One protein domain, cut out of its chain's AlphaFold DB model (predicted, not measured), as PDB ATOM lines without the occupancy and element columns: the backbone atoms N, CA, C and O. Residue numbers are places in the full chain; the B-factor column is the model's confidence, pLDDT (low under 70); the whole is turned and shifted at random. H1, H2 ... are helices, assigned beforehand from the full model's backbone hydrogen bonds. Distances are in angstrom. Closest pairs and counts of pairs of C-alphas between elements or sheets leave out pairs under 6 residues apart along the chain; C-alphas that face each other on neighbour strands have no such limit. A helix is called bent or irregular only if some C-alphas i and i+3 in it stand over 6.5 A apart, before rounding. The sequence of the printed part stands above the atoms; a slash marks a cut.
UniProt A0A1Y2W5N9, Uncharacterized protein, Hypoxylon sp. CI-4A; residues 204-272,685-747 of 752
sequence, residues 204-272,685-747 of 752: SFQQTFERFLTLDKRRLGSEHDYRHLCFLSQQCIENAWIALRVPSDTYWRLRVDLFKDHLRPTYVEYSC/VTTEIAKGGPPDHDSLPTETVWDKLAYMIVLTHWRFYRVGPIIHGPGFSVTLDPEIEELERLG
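What this domain is: This is residues 204 to 272 and 685 to 747 of the 752 residues of an uncharacterized protein of Hypoxylon sp. CI-4A (UniProt A0A1Y2W5N9). Long helix H5 runs through the middle of a compact body, with H2 beside it and H1 folded back along H2, in a three-helix bundle that runs up and down, each helix against the one before. Short H4 packs on H5 near its last residues, H3 is near H2, and residues 741 to 747, mostly of H6, stick out. The printed part has 132 residues with six named helices, H1 to H6 in order, and no named strand: all helix. The radius of gyration of the C-alphas is 14.5 A and the spans are 38 by 36 by 34 A, a rounded outline.

Where its parts are: H5, residues 705 to 728, is 34.1 A long, from C-alpha 705 at (21.600, 28.503, -9.271) to C-alpha 728 at (53.424, 16.549, -6.182). It is irregular, but only just: C-alphas 722 and 725 are 6.6 A apart. H2, residues 223 to 243, measures 30.3 A, and H1, residues 204 to 213, 14.3 A, beginning at (19.267, 17.062, -10.024). H3 is residues 248 to 254, H4 685 to 689, H6 738 to 746.

How they stand to each other: The hub H5 touches H2 at a shallow tilt of 27 degrees, opposite ways; the closest C-alphas, Ser 233 and Thr 716, are 5.5 A apart. H1 and H2 form a helical hairpin, closest at C-alphas 205 and 243, 5.2 A. H5 touches H4 with residues 719 to 726 alone, closest at C-alphas 723 and 685, 6.0 A. H6 is apart from H5. Every O i to N i+4 pair is within hydrogen-bond range in H1, H2, H4 and H6, against 18 of 20 in H5 and 1 of 3 in H3, where 3 of 4 O i to N i+3 pairs are.

The domain as a whole: Residues 273 to 684 are not printed; C-alphas 272 and 685 are 22.3 A apart across the cut. The link H4 to H5 is long. Mean pLDDT of the printed part is 81.0, with residue 252 and residues 729 to 747 under 70.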
ATOM      1  N   SER A 204      17.998  17.804  -9.975       89.69
ATOM      2  CA  SER A 204      19.267  17.062 -10.024       89.69
ATOM      3  C   SER A 204      20.494  17.945  -9.753       89.69
ATOM      4  O   SER A 204      21.494  17.449  -9.239       89.69
ATOM      5  N   PHE A 205      20.435  19.243 -10.078       94.94
ATOM      6  CA  PHE A 205      21.496  20.194  -9.724       94.94
ATOM      7  C   PHE A 205      21.492  20.451  -8.216       94.94
ATOM      8  O   PHE A 205      22.530  20.306  -7.579       94.94
ATOM      9  N   GLN A 206      20.323  20.729  -7.629       96.94
ATOM     10  CA  GLN A 206      20.182  20.940  -6.184       96.94
ATOM     11  C   GLN A 206      20.664  19.715  -5.380       96.94
ATOM     12  O   GLN A 206      21.459  19.876  -4.461       96.94
ATOM     13  N   GLN A 207      20.311  18.493  -5.799       96.31
ATOM     14  CA  GLN A 207      20.823  17.248  -5.200       96.31
ATOM     15  C   GLN A 207      22.348  17.084  -5.347       96.31
ATOM     16  O   GLN A 207      23.009  16.524  -4.473       96.31
ATOM     17  N   THR A 208      22.928  17.567  -6.450       95.44
ATOM     18  CA  THR A 208      24.383  17.531  -6.675       95.44
ATOM     19  C   THR A 208      25.107  18.563  -5.805       95.44
ATOM     20  O   THR A 208      26.156  18.254  -5.244       95.44
ATOM     21  N   PHE A 209      24.529  19.754  -5.629       97.44
ATOM     22  CA  PHE A 209      25.023  20.786  -4.716       97.44
ATOM     23  C   PHE A 209      24.937  20.329  -3.250       97.44
ATOM     24  O   PHE A 209      25.905  20.448  -2.506       97.44
ATOM     25  N   GLU A 210      23.832  19.699  -2.844       97.12
ATOM     26  CA  GLU A 210      23.692  19.075  -1.520       97.12
ATOM     27  C   GLU A 210      24.746  17.984  -1.291       97.12
ATOM     28  O   GLU A 210      25.414  17.988  -0.257       97.12
ATOM     29  N   ARG A 211      24.979  17.100  -2.276       96.25
ATOM     30  CA  ARG A 211      26.071  16.113  -2.226       96.25
ATOM     31  C   ARG A 211      27.439  16.792  -2.100       96.25
ATOM     32  O   ARG A 211      28.247  16.331  -1.297       96.25
ATOM     33  N   PHE A 212      27.690  17.886  -2.818       96.44
ATOM     34  CA  PHE A 212      28.934  18.655  -2.708       96.44
ATOM     35  C   PHE A 212      29.151  19.195  -1.284       96.44
ATOM     36  O   PHE A 212      30.223  18.994  -0.725       96.44
ATOM     37  N   LEU A 213      28.114  19.754  -0.647       95.12
ATOM     38  CA  LEU A 213      28.158  20.221   0.750       95.12
ATOM     39  C   LEU A 213      28.320  19.097   1.798       95.12
ATOM     40  O   LEU A 213      28.563  19.375   2.974       95.12
ATOM     41  N   THR A 214      28.183  17.820   1.416       95.12
ATOM     42  CA  THR A 214      28.558  16.690   2.291       95.12
ATOM     43  C   THR A 214      30.032  16.300   2.193       95.12
ATOM     44  O   THR A 214      30.508  15.571   3.064       95.12
ATOM     45  N   LEU A 215      30.774  16.783   1.189       92.12
ATOM     46  CA  LEU A 215      32.192  16.448   1.022       92.12
ATOM     47  C   LEU A 215      33.038  17.015   2.170       92.12
ATOM     48  O   LEU A 215      33.827  16.279   2.751       92.12
ATOM     49  N   ASP A 216      32.783  18.259   2.580       84.50
ATOM     50  CA  ASP A 216      33.451  18.928   3.712       84.50
ATOM     51  C   ASP A 216      33.132  18.307   5.084       84.50
ATOM     52  O   ASP A 216      33.774  18.616   6.083       84.50
ATOM     53  N   LYS A 217      32.148  17.400   5.144       87.00
ATOM     54  CA  LYS A 217      31.790  16.639   6.352       87.00
ATOM     55  C   LYS A 217      32.493  15.279   6.420       87.00
ATOM     56  O   LYS A 217      32.330  14.560   7.409       87.00
ATOM     57  N   ARG A 218      33.257  14.894   5.389       84.56
ATOM     58  CA  ARG A 218      34.085  13.682   5.416       84.56
ATOM     59  C   ARG A 218      35.270  13.882   6.356       84.56
ATOM     60  O   ARG A 218      35.896  14.935   6.374       84.56
ATOM     61  N   ARG A 219      35.614  12.834   7.107       80.19
ATOM     62  CA  ARG A 219      36.907  12.760   7.796       80.19
ATOM     63  C   ARG A 219      37.971  12.404   6.765       80.19
ATOM     64  O   ARG A 219      37.786  11.448   6.018       80.19
ATOM     65  N   LEU A 220      39.048  13.175   6.748       82.06
ATOM     66  CA  LEU A 220      40.180  13.033   5.839       82.06
ATOM     67  C   LEU A 220      41.394  12.726   6.724       82.06
ATOM     68  O   LEU A 220      41.634  13.454   7.689       82.06
ATOM     69  N   GLY A 221      42.086  11.614   6.478       74.56
ATOM     70  CA  GLY A 221      43.187  11.137   7.329       74.56
ATOM     71  C   GLY A 221      44.459  10.767   6.567       74.56
ATOM     72  O   GLY A 221      45.507  10.601   7.182       74.56
ATOM     73  N   SER A 222      44.377  10.656   5.243       74.12
ATOM     74  CA  SER A 222      45.457  10.241   4.352       74.12
ATOM     75  C   SER A 222      45.584  11.177   3.151       74.12
ATOM     76  O   SER A 222      44.637  11.863   2.770       74.12
ATOM     77  N   GLU A 223      46.746  11.163   2.497       75.38
ATOM     78  CA  GLU A 223      46.953  11.849   1.216       75.38
ATOM     79  C   GLU A 223      45.926  11.405   0.150       75.38
ATOM     80  O   GLU A 223      45.396  12.225  -0.604       75.38
ATOM     81  N   HIS A 224      45.580  10.112   0.144       75.69
ATOM     82  CA  HIS A 224      44.582   9.539  -0.754       75.69
ATOM     83  C   HIS A 224      43.183  10.141  -0.533       75.69
ATOM     84  O   HIS A 224      42.524  10.490  -1.513       75.69
ATOM     85  N   ASP A 225      42.752  10.360   0.719       79.19
ATOM     86  CA  ASP A 225      41.471  11.027   1.009       79.19
ATOM     87  C   ASP A 225      41.406  12.432   0.387       79.19
ATOM     88  O   ASP A 225      40.347  12.855  -0.077       79.19
ATOM     89  N   TYR A 226      42.533  13.154   0.334       80.69
ATOM     90  CA  TYR A 226      42.612  14.486  -0.271       80.69
ATOM     91  C   TYR A 226      42.602  14.448  -1.804       80.69
ATOM     92  O   TYR A 226      41.900  15.254  -2.421       80.69
ATOM     93  N   ARG A 227      43.291  13.484  -2.436       80.88
ATOM     94  CA  ARG A 227      43.153  13.233  -3.886       80.88
ATOM     95  C   ARG A 227      41.698  12.898  -4.240       80.88
ATOM     96  O   ARG A 227      41.120  13.511  -5.138       80.88
ATOM     97  N   HIS A 228      41.083  11.993  -3.479       83.75
ATOM     98  CA  HIS A 228      39.698  11.556  -3.650       83.75
ATOM     99  C   HIS A 228      38.686  12.686  -3.354       83.75
ATOM    100  O   HIS A 228      37.666  12.787  -4.035       83.75
ATOM    101  N   LEU A 229      38.967  13.598  -2.412       88.38
ATOM    102  CA  LEU A 229      38.169  14.814  -2.196       88.38
ATOM    103  C   LEU A 229      38.183  15.720  -3.434       88.38
ATOM    104  O   LEU A 229      37.118  16.160  -3.872       88.38
ATOM    105  N   CYS A 230      39.358  16.000  -4.006       88.69
ATOM    106  CA  CYS A 230      39.484  16.805  -5.225       88.69
ATOM    107  C   CYS A 230      38.742  16.156  -6.406       88.69
ATOM    108  O   CYS A 230      37.960  16.829  -7.079       88.69
ATOM    109  N   PHE A 231      38.900  14.843  -6.591       86.50
ATOM    110  CA  PHE A 231      38.176  14.066  -7.601       86.50
ATOM    111  C   PHE A 231      36.650  14.135  -7.419       86.50
ATOM    112  O   PHE A 231      35.936  14.517  -8.343       86.50
ATOM    113  N   LEU A 232      36.126  13.865  -6.218       88.38
ATOM    114  CA  LEU A 232      34.685  13.964  -5.951       88.38
ATOM    115  C   LEU A 232      34.144  15.389  -6.103       88.38
ATOM    116  O   LEU A 232      32.991  15.562  -6.505       88.38
ATOM    117  N   SER A 233      34.959  16.402  -5.805       92.94
ATOM    118  CA  SER A 233      34.611  17.811  -6.019       92.94
ATOM    119  C   SER A 233      34.410  18.092  -7.514       92.94
ATOM    120  O   SER A 233      33.367  18.619  -7.907       92.94
ATOM    121  N   GLN A 234      35.345  17.634  -8.354       91.19
ATOM    122  CA  GLN A 234      35.261  17.729  -9.813       91.19
ATOM    123  C   GLN A 234      34.087  16.919 -10.388       91.19
ATOM    124  O   GLN A 234      33.294  17.455 -11.162       91.19
ATOM    125  N   GLN A 235      33.894  15.674  -9.940       86.44
ATOM    126  CA  GLN A 235      32.764  14.831 -10.348       86.44
ATOM    127  C   GLN A 235      31.416  15.512 -10.042       86.44
ATOM    128  O   GLN A 235      30.465  15.406 -10.820       86.44
ATOM    129  N   CYS A 236      31.314  16.247  -8.929       92.44
ATOM    130  CA  CYS A 236      30.123  17.033  -8.610       92.44
ATOM    131  C   CYS A 236      29.949  18.249  -9.535       92.44
ATOM    132  O   CYS A 236      28.817  18.517  -9.932       92.44
ATOM    133  N   ILE A 237      31.016  18.951  -9.936       92.19
ATOM    134  CA  ILE A 237      30.926  20.019 -10.952       92.19
ATOM    135  C   ILE A 237      30.422  19.466 -12.289       92.19
ATOM    136  O   ILE A 237      29.511  20.037 -12.882       92.19
ATOM    137  N   GLU A 238      30.945  18.331 -12.744       86.00
ATOM    138  CA  GLU A 238      30.526  17.718 -14.009       86.00
ATOM    139  C   GLU A 238      29.065  17.255 -13.960       86.00
ATOM    140  O   GLU A 238      28.289  17.511 -14.884       86.00
ATOM    141  N   ASN A 239      28.645  16.655 -12.842       87.06
ATOM    142  CA  ASN A 239      27.242  16.325 -12.585       87.06
ATOM    143  C   ASN A 239      26.346  17.578 -12.557       87.06
ATOM    144  O   ASN A 239      25.222  17.534 -13.062       87.06
ATOM    145  N   ALA A 240      26.839  18.696 -12.016       92.00
ATOM    146  CA  ALA A 240      26.132  19.969 -11.985       92.00
ATOM    147  C   ALA A 240      25.995  20.581 -13.386       92.00
ATOM    148  O   ALA A 240      24.887  20.944 -13.770       92.00
ATOM    149  N   TRP A 241      27.063  20.626 -14.188       88.00
ATOM    150  CA  TRP A 241      27.017  21.059 -15.590       88.00
ATOM    151  C   TRP A 241      26.044  20.226 -16.421       88.00
ATOM    152  O   TRP A 241      25.215  20.793 -17.130       88.00
ATOM    153  N   ILE A 242      26.082  18.897 -16.276       83.44
ATOM    154  CA  ILE A 242      25.136  17.983 -16.924       83.44
ATOM    155  C   ILE A 242      23.702  18.309 -16.483       83.44
ATOM    156  O   ILE A 242      22.828  18.488 -17.329       83.44
ATOM    157  N   ALA A 243      23.445  18.464 -15.179       87.94
ATOM    158  CA  ALA A 243      22.128  18.834 -14.654       87.94
ATOM    159  C   ALA A 243      21.644  20.230 -15.095       87.94
ATOM    160  O   ALA A 243      20.435  20.437 -15.183       87.94
ATOM    161  N   LEU A 244      22.561  21.155 -15.383       88.75
ATOM    162  CA  LEU A 244      22.303  22.501 -15.908       88.75
ATOM    163  C   LEU A 244      22.333  22.577 -17.443       88.75
ATOM    164  O   LEU A 244      22.117  23.649 -17.999       88.75
ATOM    165  N   ARG A 245      22.554  21.445 -18.130       86.56
ATOM    166  CA  ARG A 245      22.583  21.316 -19.599       86.56
ATOM    167  C   ARG A 245      23.695  22.134 -20.269       86.56
ATOM    168  O   ARG A 245      23.604  22.434 -21.456       86.56
ATOM    169  N   VAL A 246      24.750  22.468 -19.523       85.69
ATOM    170  CA  VAL A 246      25.938  23.155 -20.050       85.69
ATOM    171  C   VAL A 246      26.575  22.275 -21.139       85.69
ATOM    172  O   VAL A 246      26.827  21.094 -20.878       85.69
ATOM    173  N   PRO A 247      26.847  22.801 -22.349       82.25
ATOM    174  CA  PRO A 247      27.437  22.020 -23.433       82.25
ATOM    175  C   PRO A 247      28.777  21.367 -23.071       82.25
ATOM    176  O   PRO A 247      29.664  22.001 -22.503       82.25
ATOM    177  N   SER A 248      28.958  20.098 -23.454       74.38
ATOM    178  CA  SER A 248      30.154  19.303 -23.123       74.38
ATOM    179  C   SER A 248      31.464  19.903 -23.666       74.38
ATOM    180  O   SER A 248      32.536  19.651 -23.119       74.38
ATOM    181  N   ASP A 249      31.400  20.718 -24.726       73.75
ATOM    182  CA  ASP A 249      32.558  21.430 -25.278       73.75
ATOM    183  C   ASP A 249      33.022  22.595 -24.377       73.75
ATOM    184  O   ASP A 249      34.195  22.970 -24.377       73.75
ATOM    185  N   THR A 250      32.108  23.148 -23.577       76.12
ATOM    186  CA  THR A 250      32.331  24.318 -22.722       76.12
ATOM    187  C   THR A 250      33.236  23.984 -21.538       76.12
ATOM    188  O   THR A 250      34.045  24.823 -21.149       76.12
ATOM    189  N   TYR A 251      33.211  22.743 -21.039       70.06
ATOM    190  CA  TYR A 251      34.164  22.244 -20.035       70.06
ATOM    191  C   TYR A 251      35.620  22.517 -20.450       70.06
ATOM    192  O   TYR A 251      36.393  23.101 -19.691       70.06
ATOM    193  N   TRP A 252      35.988  22.204 -21.693       69.25
ATOM    194  CA  TRP A 252      37.352  22.414 -22.192       69.25
ATOM    195  C   TRP A 252      37.748  23.898 -22.252       69.25
ATOM    196  O   TRP A 252      38.930  24.215 -22.144       69.25
ATOM    197  N   ARG A 253      36.769  24.809 -22.357       72.75
ATOM    198  CA  ARG A 253      36.954  26.272 -22.277       72.75
ATOM    199  C   ARG A 253      37.099  26.776 -20.833       72.75
ATOM    200  O   ARG A 253      37.575  27.890 -20.628       72.75
ATOM    201  N   LEU A 254      36.692  25.970 -19.849       74.38
ATOM    202  CA  LEU A 254      36.783  26.246 -18.412       74.38
ATOM    203  C   LEU A 254      38.003  25.599 -17.730       74.38
ATOM    204  O   LEU A 254      38.222  25.866 -16.548       74.38
ATOM    205  N   ARG A 255      38.822  24.799 -18.441       74.19
ATOM    206  CA  ARG A 255      40.127  24.324 -17.934       74.19
ATOM    207  C   ARG A 255      41.050  25.531 -17.686       74.19
ATOM    208  O   ARG A 255      41.699  26.037 -18.598       74.19
ATOM    209  N   VAL A 256      41.084  25.997 -16.438       78.81
ATOM    210  CA  VAL A 256      41.938  27.093 -15.962       78.81
ATOM    211  C   VAL A 256      43.297  26.571 -15.502       78.81
ATOM    212  O   VAL A 256      43.388  25.568 -14.801       78.81
ATOM    213  N   ASP A 257      44.365  27.284 -15.854       81.50
ATOM    214  CA  ASP A 257      45.712  26.959 -15.387       81.50
ATOM    215  C   ASP A 257      45.895  27.454 -13.947       81.50
ATOM    216  O   ASP A 257      46.267  28.601 -13.708       81.50
ATOM    217  N   LEU A 258      45.592  26.595 -12.973       86.44
ATOM    218  CA  LEU A 258      45.686  26.915 -11.545       86.44
ATOM    219  C   LEU A 258      47.136  27.083 -11.045       86.44
ATOM    220  O   LEU A 258      47.335  27.476  -9.896       86.44
ATOM    221  N   PHE A 259      48.151  26.799 -11.867       84.19
ATOM    222  CA  PHE A 259      49.533  26.632 -11.409       84.19
ATOM    223  C   PHE A 259      50.476  27.710 -11.948       84.19
ATOM    224  O   PHE A 259      51.315  28.190 -11.189       84.19
ATOM    225  N   LYS A 260      50.292  28.209 -13.177       83.38
ATOM    226  CA  LYS A 260      51.057  29.356 -13.701       83.38
ATOM    227  C   LYS A 260      50.522  30.675 -13.132       83.38
ATOM    228  O   LYS A 260      49.450  31.125 -13.528       83.38
ATOM    229  N   ASP A 261      51.294  31.353 -12.276       83.94
ATOM    230  CA  ASP A 261      50.881  32.572 -11.538       83.94
ATOM    231  C   ASP A 261      50.223  33.669 -12.398       83.94
ATOM    232  O   ASP A 261      49.350  34.396 -11.930       83.94
ATOM    233  N   HIS A 262      50.639  33.805 -13.661       85.81
ATOM    234  CA  HIS A 262      50.148  34.836 -14.581       85.81
ATOM    235  C   HIS A 262      48.848  34.464 -15.325       85.81
ATOM    236  O   HIS A 262      48.280  35.325 -16.002       85.81
ATOM    237  N   LEU A 263      48.392  33.211 -15.207       86.12
ATOM    238  CA  LEU A 263      47.125  32.689 -15.741       86.12
ATOM    239  C   LEU A 263      46.163  32.227 -14.636       86.12
ATOM    240  O   LEU A 263      44.952  32.241 -14.864       86.12
ATOM    241  N   ARG A 264      46.685  31.858 -13.454       91.88
ATOM    242  CA  ARG A 264      45.910  31.415 -12.286       91.88
ATOM    243  C   ARG A 264      44.732  32.357 -12.041       91.88
ATOM    244  O   ARG A 264      44.947  33.570 -11.976       91.88
ATOM    245  N   PRO A 265      43.500  31.855 -11.863       94.38
ATOM    246  CA  PRO A 265      42.375  32.710 -11.519       94.38
ATOM    247  C   PRO A 265      42.641  33.529 -10.256       94.38
ATOM    248  O   PRO A 265      43.414  33.131  -9.383       94.38
ATOM    249  N   THR A 266      42.017  34.692 -10.139       95.56
ATOM    250  CA  THR A 266      42.078  35.499  -8.911       95.56
ATOM    251  C   THR A 266      41.203  34.910  -7.808       95.56
ATOM    252  O   THR A 266      41.590  34.951  -6.645       95.56
ATOM    253  N   TYR A 267      40.078  34.281  -8.163       95.00
ATOM    254  CA  TYR A 267      39.087  33.761  -7.213       95.00
ATOM    255  C   TYR A 267      39.548  32.577  -6.333       95.00
ATOM    256  O   TYR A 267      38.801  32.145  -5.463       95.00
ATOM    257  N   VAL A 268      40.765  32.052  -6.533       93.56
ATOM    258  CA  VAL A 268      41.391  31.036  -5.653       93.56
ATOM    259  C   VAL A 268      42.420  31.616  -4.668       93.56
ATOM    260  O   VAL A 268      42.920  30.896  -3.805       93.56
ATOM    261  N   GLU A 269      42.739  32.909  -4.777       92.31
ATOM    262  CA  GLU A 269      43.704  33.616  -3.916       92.31
ATOM    263  C   GLU A 269      43.091  34.819  -3.189       92.31
ATOM    264  O   GLU A 269      43.387  35.047  -2.018       92.31
ATOM    265  N   TYR A 270      42.268  35.604  -3.888       94.31
ATOM    266  CA  TYR A 270      41.683  36.845  -3.385       94.31
ATOM    267  C   TYR A 270      40.388  36.564  -2.615       94.31
ATOM    268  O   TYR A 270      39.677  35.605  -2.911       94.31
ATOM    269  N   SER A 271      40.077  37.420  -1.637       93.25
ATOM    270  CA  SER A 271      38.813  37.361  -0.894       93.25
ATOM    271  C   SER A 271      37.617  37.567  -1.822       93.25
ATOM    272  O   SER A 271      37.661  38.428  -2.703       93.25
ATOM    273  N   CYS A 272      36.520  36.842  -1.586       91.06
ATOM    274  CA  CYS A 272      35.281  36.986  -2.363       91.06
ATOM    275  C   CYS A 272      34.665  38.398  -2.317       91.06
ATOM    276  O   CYS A 272      33.793  38.717  -3.125       91.06
ATOM    277  N   VAL A 685      48.551  19.062   4.093       80.12
ATOM    278  CA  VAL A 685      47.288  19.087   3.332       80.12
ATOM    279  C   VAL A 685      46.085  19.230   4.270       80.12
ATOM    280  O   VAL A 685      45.206  20.047   3.999       80.12
ATOM    281  N   THR A 686      46.077  18.526   5.408       82.25
ATOM    282  CA  THR A 686      45.049  18.678   6.455       82.25
ATOM    283  C   THR A 686      44.946  20.126   6.928       82.25
ATOM    284  O   THR A 686      43.849  20.667   7.028       82.25
ATOM    285  N   THR A 687      46.085  20.782   7.158       86.06
ATOM    286  CA  THR A 687      46.154  22.167   7.649       86.06
ATOM    287  C   THR A 687      45.701  23.190   6.603       86.06
ATOM    288  O   THR A 687      45.077  24.190   6.959       86.06
ATOM    289  N   GLU A 688      45.961  22.962   5.310       86.12
ATOM    290  CA  GLU A 688      45.404  23.812   4.251       86.12
ATOM    291  C   GLU A 688      43.899  23.579   4.058       86.12
ATOM    292  O   GLU A 688      43.152  24.552   4.018       86.12
ATOM    293  N   ILE A 689      43.436  22.326   3.988       83.88
ATOM    294  CA  ILE A 689      42.018  21.988   3.769       83.88
ATOM    295  C   ILE A 689      41.133  22.398   4.956       83.88
ATOM    296  O   ILE A 689      40.009  22.846   4.740       83.88
ATOM    297  N   ALA A 690      41.647  22.368   6.190       85.31
ATOM    298  CA  ALA A 690      40.941  22.852   7.382       85.31
ATOM    299  C   ALA A 690      40.571  24.352   7.343       85.31
ATOM    300  O   ALA A 690      39.816  24.816   8.195       85.31
ATOM    301  N   LYS A 691      41.060  25.115   6.355       86.56
ATOM    302  CA  LYS A 691      40.658  26.511   6.095       86.56
ATOM    303  C   LYS A 691      39.328  26.628   5.334       86.56
ATOM    304  O   LYS A 691      38.866  27.745   5.123       86.56
ATOM    305  N   GLY A 692      38.744  25.510   4.890       83.31
ATOM    306  CA  GLY A 692      37.455  25.411   4.184       83.31
ATOM    307  C   GLY A 692      37.479  25.874   2.722       83.31
ATOM    308  O   GLY A 692      36.938  25.199   1.844       83.31
ATOM    309  N   GLY A 693      38.163  26.981   2.430       89.62
ATOM    310  CA  GLY A 693      38.189  27.586   1.103       89.62
ATOM    311  C   GLY A 693      39.125  28.794   0.988       89.62
ATOM    312  O   GLY A 693      39.980  29.023   1.851       89.62
ATOM    313  N   PRO A 694      39.002  29.590  -0.093       89.56
ATOM    314  CA  PRO A 694      39.698  30.870  -0.202       89.56
ATOM    315  C   PRO A 694      39.241  31.857   0.893       89.56
ATOM    316  O   PRO A 694      38.263  31.601   1.605       89.56
ATOM    317  N   PRO A 695      39.933  33.001   1.058       88.94
ATOM    318  CA  PRO A 695      39.547  33.994   2.052       88.94
ATOM    319  C   PRO A 695      38.080  34.423   1.889       88.94
ATOM    320  O   PRO A 695      37.610  34.654   0.774       88.94
ATOM    321  N   ASP A 696      37.366  34.508   3.012       90.81
ATOM    322  CA  ASP A 696      35.939  34.854   3.094       90.81
ATOM    323  C   ASP A 696      34.954  33.891   2.385       90.81
ATOM    324  O   ASP A 696      33.788  34.255   2.214       90.81
ATOM    325  N   HIS A 697      35.357  32.665   2.012       90.38
ATOM    326  CA  HIS A 697      34.502  31.723   1.264       90.38
ATOM    327  C   HIS A 697      33.131  31.419   1.906       90.38
ATOM    328  O   HIS A 697      32.167  31.211   1.174       90.38
ATOM    329  N   ASP A 698      33.006  31.470   3.237       90.62
ATOM    330  CA  ASP A 698      31.727  31.352   3.963       90.62
ATOM    331  C   ASP A 698      30.694  32.433   3.586       90.62
ATOM    332  O   ASP A 698      29.500  32.274   3.827       90.62
ATOM    333  N   SER A 699      31.151  33.542   2.997       92.00
ATOM    334  CA  SER A 699      30.323  34.649   2.505       92.00
ATOM    335  C   SER A 699      30.202  34.702   0.977       92.00
ATOM    336  O   SER A 699      29.774  35.714   0.419       92.00
ATOM    337  N   LEU A 700      30.549  33.612   0.284       92.62
ATOM    338  CA  LEU A 700      30.105  33.395  -1.092       92.62
ATOM    339  C   LEU A 700      28.574  33.248  -1.114       92.62
ATOM    340  O   LEU A 700      28.024  32.511  -0.290       92.62
ATOM    341  N   PRO A 701      27.865  33.898  -2.054       92.44
ATOM    342  CA  PRO A 701      26.430  33.700  -2.188       92.44
ATOM    343  C   PRO A 701      26.121  32.240  -2.547       92.44
ATOM    344  O   PRO A 701      26.894  31.558  -3.220       92.44
ATOM    345  N   THR A 702      24.959  31.764  -2.108       94.75
ATOM    346  CA  THR A 702      24.419  30.434  -2.447       94.75
ATOM    347  C   THR A 702      22.914  30.495  -2.735       94.75
ATOM    348  O   THR A 702      22.214  29.487  -2.650       94.75
ATOM    349  N   GLU A 703      22.405  31.680  -3.079       94.88
ATOM    350  CA  GLU A 703      20.980  31.944  -3.292       94.88
ATOM    351  C   GLU A 703      20.525  31.428  -4.664       94.88
ATOM    352  O   GLU A 703      19.717  30.494  -4.744       94.88
ATOM    353  N   THR A 704      21.088  31.969  -5.752       95.94
ATOM    354  CA  THR A 704      20.732  31.547  -7.112       95.94
ATOM    355  C   THR A 704      21.441  30.254  -7.525       95.94
ATOM    356  O   THR A 704      22.421  29.800  -6.929       95.94
ATOM    357  N   VAL A 705      20.961  29.656  -8.615       96.38
ATOM    358  CA  VAL A 705      21.600  28.503  -9.271       96.38
ATOM    359  C   VAL A 705      23.017  28.840  -9.751       96.38
ATOM    360  O   VAL A 705      23.909  27.993  -9.673       96.38
ATOM    361  N   TRP A 706      23.241  30.077 -10.210       95.25
ATOM    362  CA  TRP A 706      24.570  30.554 -10.590       95.25
ATOM    363  C   TRP A 706      25.507  30.618  -9.381       95.25
ATOM    364  O   TRP A 706      26.628  30.125  -9.464       95.25
ATOM    365  N   ASP A 707      25.047  31.163  -8.256       95.75
ATOM    366  CA  ASP A 707      25.888  31.344  -7.069       95.75
ATOM    367  C   ASP A 707      26.319  29.996  -6.479       95.75
ATOM    368  O   ASP A 707      27.495  29.778  -6.192       95.75
ATOM    369  N   LYS A 708      25.391  29.032  -6.423       97.38
ATOM    370  CA  LYS A 708      25.674  27.637  -6.048       97.38
ATOM    371  C   LYS A 708      26.706  26.979  -6.973       97.38
ATOM    372  O   LYS A 708      27.593  26.274  -6.494       97.38
ATOM    373  N   LEU A 709      26.635  27.221  -8.287       95.69
ATOM    374  CA  LEU A 709      27.629  26.717  -9.243       95.69
ATOM    375  C   LEU A 709      28.992  27.410  -9.059       95.69
ATOM    376  O   LEU A 709      30.026  26.742  -9.079       95.69
ATOM    377  N   ALA A 710      29.002  28.726  -8.847       95.38
ATOM    378  CA  ALA A 710      30.209  29.500  -8.578       95.38
ATOM    379  C   ALA A 710      30.903  29.020  -7.293       95.38
ATOM    380  O   ALA A 710      32.104  28.769  -7.318       95.38
ATOM    381  N   TYR A 711      30.149  28.784  -6.214       96.56
ATOM    382  CA  TYR A 711      30.632  28.185  -4.966       96.56
ATOM    383  C   TYR A 711      31.337  26.840  -5.207       96.56
ATOM    384  O   TYR A 711      32.471  26.642  -4.766       96.56
ATOM    385  N   MET A 712      30.711  25.934  -5.974       96.38
ATOM    386  CA  MET A 712      31.309  24.637  -6.321       96.38
ATOM    387  C   MET A 712      32.621  24.789  -7.102       96.38
ATOM    388  O   MET A 712      33.610  24.133  -6.765       96.38
ATOM    389  N   ILE A 713      32.648  25.665  -8.112       94.88
ATOM    390  CA  ILE A 713      33.837  25.955  -8.933       94.88
ATOM    391  C   ILE A 713      34.965  26.529  -8.070       94.88
ATOM    392  O   ILE A 713      36.094  26.045  -8.133       94.88
ATOM    393  N   VAL A 714      34.662  27.524  -7.233       95.44
ATOM    394  CA  VAL A 714      35.636  28.214  -6.377       95.44
ATOM    395  C   VAL A 714      36.265  27.254  -5.369       95.44
ATOM    396  O   VAL A 714      37.494  27.179  -5.309       95.44
ATOM    397  N   LEU A 715      35.465  26.469  -4.634       95.44
ATOM    398  CA  LEU A 715      36.011  25.501  -3.678       95.44
ATOM    399  C   LEU A 715      36.778  24.370  -4.366       95.44
ATOM    400  O   LEU A 715      37.847  23.997  -3.892       95.44
ATOM    401  N   THR A 716      36.308  23.852  -5.504       94.44
ATOM    402  CA  THR A 716      37.024  22.783  -6.223       94.44
ATOM    403  C   THR A 716      38.371  23.269  -6.748       94.44
ATOM    404  O   THR A 716      39.396  22.638  -6.499       94.44
ATOM    405  N   HIS A 717      38.406  24.425  -7.417       94.00
ATOM    406  CA  HIS A 717      39.647  25.007  -7.928       94.00
ATOM    407  C   HIS A 717      40.611  25.404  -6.800       94.00
ATOM    408  O   HIS A 717      41.821  25.234  -6.946       94.00
ATOM    409  N   TRP A 718      40.105  25.868  -5.653       94.06
ATOM    410  CA  TRP A 718      40.933  26.117  -4.472       94.06
ATOM    411  C   TRP A 718      41.485  24.819  -3.859       94.06
ATOM    412  O   TRP A 718      42.677  24.769  -3.560       94.06
ATOM    413  N   ARG A 719      40.679  23.749  -3.749       91.94
ATOM    414  CA  ARG A 719      41.133  22.421  -3.289       91.94
ATOM    415  C   ARG A 719      42.281  21.917  -4.169       91.94
ATOM    416  O   ARG A 719      43.347  21.616  -3.641       91.94
ATOM    417  N   PHE A 720      42.136  21.936  -5.497       90.81
ATOM    418  CA  PHE A 720      43.231  21.579  -6.415       90.81
ATOM    419  C   PHE A 720      44.473  22.469  -6.243       90.81
ATOM    420  O   PHE A 720      45.584  21.945  -6.159       90.81
ATOM    421  N   TYR A 721      44.303  23.793  -6.152       90.31
ATOM    422  CA  TYR A 721      45.408  24.744  -5.967       90.31
ATOM    423  C   TYR A 721      46.176  24.533  -4.648       90.31
ATOM    424  O   TYR A 721      47.393  24.707  -4.620       90.31
ATOM    425  N   ARG A 722      45.499  24.127  -3.566       88.69
ATOM    426  CA  ARG A 722      46.119  23.861  -2.255       88.69
ATOM    427  C   ARG A 722      46.747  22.476  -2.153       88.69
ATOM    428  O   ARG A 722      47.847  22.350  -1.633       88.69
ATOM    429  N   VAL A 723      46.058  21.450  -2.647       84.44
ATOM    430  CA  VAL A 723      46.481  20.045  -2.532       84.44
ATOM    431  C   VAL A 723      47.624  19.728  -3.506       84.44
ATOM    432  O   VAL A 723      48.606  19.096  -3.120       84.44
ATOM    433  N   GLY A 724      47.535  20.206  -4.753       81.38
ATOM    434  CA  GLY A 724      48.469  19.868  -5.834       81.38
ATOM    435  C   GLY A 724      49.957  20.106  -5.517       81.38
ATOM    436  O   GLY A 724      50.742  19.171  -5.669       81.38
ATOM    437  N   PRO A 725      50.373  21.299  -5.042       80.56
ATOM    438  CA  PRO A 725      51.783  21.583  -4.755       80.56
ATOM    439  C   PRO A 725      52.353  20.783  -3.577       80.56
ATOM    440  O   PRO A 725      53.564  20.601  -3.498       80.56
ATOM    441  N   ILE A 726      51.498  20.336  -2.650       76.94
ATOM    442  CA  ILE A 726      51.917  19.606  -1.444       76.94
ATOM    443  C   ILE A 726      52.093  18.115  -1.756       76.94
ATOM    444  O   ILE A 726      53.053  17.513  -1.288       76.94
ATOM    445  N   ILE A 727      51.208  17.542  -2.579       71.94
ATOM    446  CA  ILE A 727      51.293  16.139  -3.012       71.94
ATOM    447  C   ILE A 727      52.429  15.920  -4.019       71.94
ATOM    448  O   ILE A 727      53.199  14.974  -3.889       71.94
ATOM    449  N   HIS A 728      52.536  16.779  -5.034       70.81
ATOM    450  CA  HIS A 728      53.424  16.549  -6.182       70.81
ATOM    451  C   HIS A 728      54.698  17.416  -6.164       70.81
ATOM    452  O   HIS A 728      55.530  17.316  -7.065       70.81
ATOM    453  N   GLY A 729      54.863  18.263  -5.144       64.44
ATOM    454  CA  GLY A 729      56.039  19.109  -4.952       64.44
ATOM    455  C   GLY A 729      56.087  20.387  -5.813       64.44
ATOM    456  O   GLY A 729      55.223  20.641  -6.664       64.44
ATOM    457  N   PRO A 730      57.107  21.237  -5.588       49.19
ATOM    458  CA  PRO A 730      57.288  22.484  -6.325       49.19
ATOM    459  C   PRO A 730      57.662  22.206  -7.788       49.19
ATOM    460  O   PRO A 730      58.704  21.625  -8.074       49.19
ATOM    461  N   GLY A 731      56.813  22.661  -8.712       47.44
ATOM    462  CA  GLY A 731      56.966  22.451 -10.159       47.44
ATOM    463  C   GLY A 731      55.802  21.699 -10.809       47.44
ATOM    464  O   GLY A 731      55.694  21.694 -12.035       47.44
ATOM    465  N   PHE A 732      54.895  21.111 -10.021       45.84
ATOM    466  CA  PHE A 732      53.727  20.422 -10.564       45.84
ATOM    467  C   PHE A 732      52.770  21.367 -11.308       45.84
ATOM    468  O   PHE A 732      52.458  22.468 -10.851       45.84
ATOM    469  N   SER A 733      52.273  20.908 -12.456       43.31
ATOM    470  CA  SER A 733      51.328  21.621 -13.315       43.31
ATOM    471  C   SER A 733      50.124  20.725 -13.558       43.31
ATOM    472  O   SER A 733      50.246  19.759 -14.309       43.31
ATOM    473  N   VAL A 734      48.953  21.066 -13.002       42.09
ATOM    474  CA  VAL A 734      47.700  20.333 -13.271       42.09
ATOM    475  C   VAL A 734      47.184  20.635 -14.684       42.09
ATOM    476  O   VAL A 734      46.222  21.368 -14.901       42.09
ATOM    477  N   THR A 735      47.809  20.006 -15.672       41.00
ATOM    478  CA  THR A 735      47.059  19.006 -16.437       41.00
ATOM    479  C   THR A 735      46.837  17.816 -15.508       41.00
ATOM    480  O   THR A 735      47.777  17.443 -14.810       41.00
ATOM    481  N   LEU A 736      45.618  17.267 -15.461       41.50
ATOM    482  CA  LEU A 736      45.291  16.108 -14.619       41.50
ATOM    483  C   LEU A 736      46.366  15.024 -14.755       41.50
ATOM    484  O   LEU A 736      46.870  14.795 -15.855       41.50
ATOM    485  N   ASP A 737      46.746  14.435 -13.620       37.62
ATOM    486  CA  ASP A 737      47.842  13.470 -13.536       37.62
ATOM    487  C   ASP A 737      47.639  12.378 -14.603       37.62
ATOM    488  O   ASP A 737      46.566  11.767 -14.627       37.62
ATOM    489  N   PRO A 738      48.597  12.149 -15.523       43.38
ATOM    490  CA  PRO A 738      48.401  11.203 -16.612       43.38
ATOM    491  C   PRO A 738      48.180   9.768 -16.124       43.38
ATOM    492  O   PRO A 738      47.621   8.989 -16.884       43.38
ATOM    493  N   GLU A 739      48.546   9.412 -14.885       36.91
ATOM    494  CA  GLU A 739      48.149   8.122 -14.306       36.91
ATOM    495  C   GLU A 739      46.660   8.092 -13.923       36.91
ATOM    496  O   GLU A 739      46.009   7.069 -14.110       36.91
ATOM    497  N   ILE A 740      46.074   9.215 -13.490       41.03
ATOM    498  CA  ILE A 740      44.625   9.339 -13.250       41.03
ATOM    499  C   ILE A 740      43.868   9.351 -14.590       41.03
ATOM    500  O   ILE A 740      42.934   8.570 -14.760       41.03
ATOM    501  N   GLU A 741      44.311  10.143 -15.577       43.06
ATOM    502  CA  GLU A 741      43.704  10.178 -16.926       43.06
ATOM    503  C   GLU A 741      43.939   8.846 -17.706       43.06
ATOM    504  O   GLU A 741      43.189   8.544 -18.636       43.06
ATOM    505  N   GLU A 742      44.925   8.006 -17.334       37.75
ATOM    506  CA  GLU A 742      45.108   6.628 -17.849       37.75
ATOM    507  C   GLU A 742      44.264   5.593 -17.065       37.75
ATOM    508  O   GLU A 742      43.686   4.705 -17.692       37.75
ATOM    509  N   LEU A 743      44.074   5.735 -15.744       34.12
ATOM    510  CA  LEU A 743      43.186   4.879 -14.932       34.12
ATOM    511  C   LEU A 743      41.698   5.064 -15.270       34.12
ATOM    512  O   LEU A 743      40.988   4.066 -15.434       34.12
ATOM    513  N   GLU A 744      41.235   6.310 -15.429       39.59
ATOM    514  CA  GLU A 744      39.895   6.634 -15.949       39.59
ATOM    515  C   GLU A 744      39.695   6.008 -17.337       39.59
ATOM    516  O   GLU A 744      38.687   5.357 -17.611       39.59
ATOM    517  N   ARG A 745      40.697   6.140 -18.215       36.47
ATOM    518  CA  ARG A 745      40.644   5.663 -19.603       36.47
ATOM    519  C   ARG A 745      40.713   4.138 -19.746       36.47
ATOM    520  O   ARG A 745      40.217   3.610 -20.742       36.47
ATOM    521  N   LEU A 746      41.347   3.436 -18.808       32.66
ATOM    522  CA  LEU A 746      41.428   1.971 -18.793       32.66
ATOM    523  C   LEU A 746      40.214   1.303 -18.125       32.66
ATOM    524  O   LEU A 746      40.121   0.079 -18.156       32.66
ATOM    525  N   GLY A 747      39.297   2.072 -17.521       30.33
ATOM    526  CA  GLY A 747      38.172   1.527 -16.752       30.33
ATOM    527  C   GLY A 747      38.587   0.880 -15.423       30.33
ATOM    528  O   GLY A 747      37.830   0.102 -14.853       30.33
TER     529      GLY A 747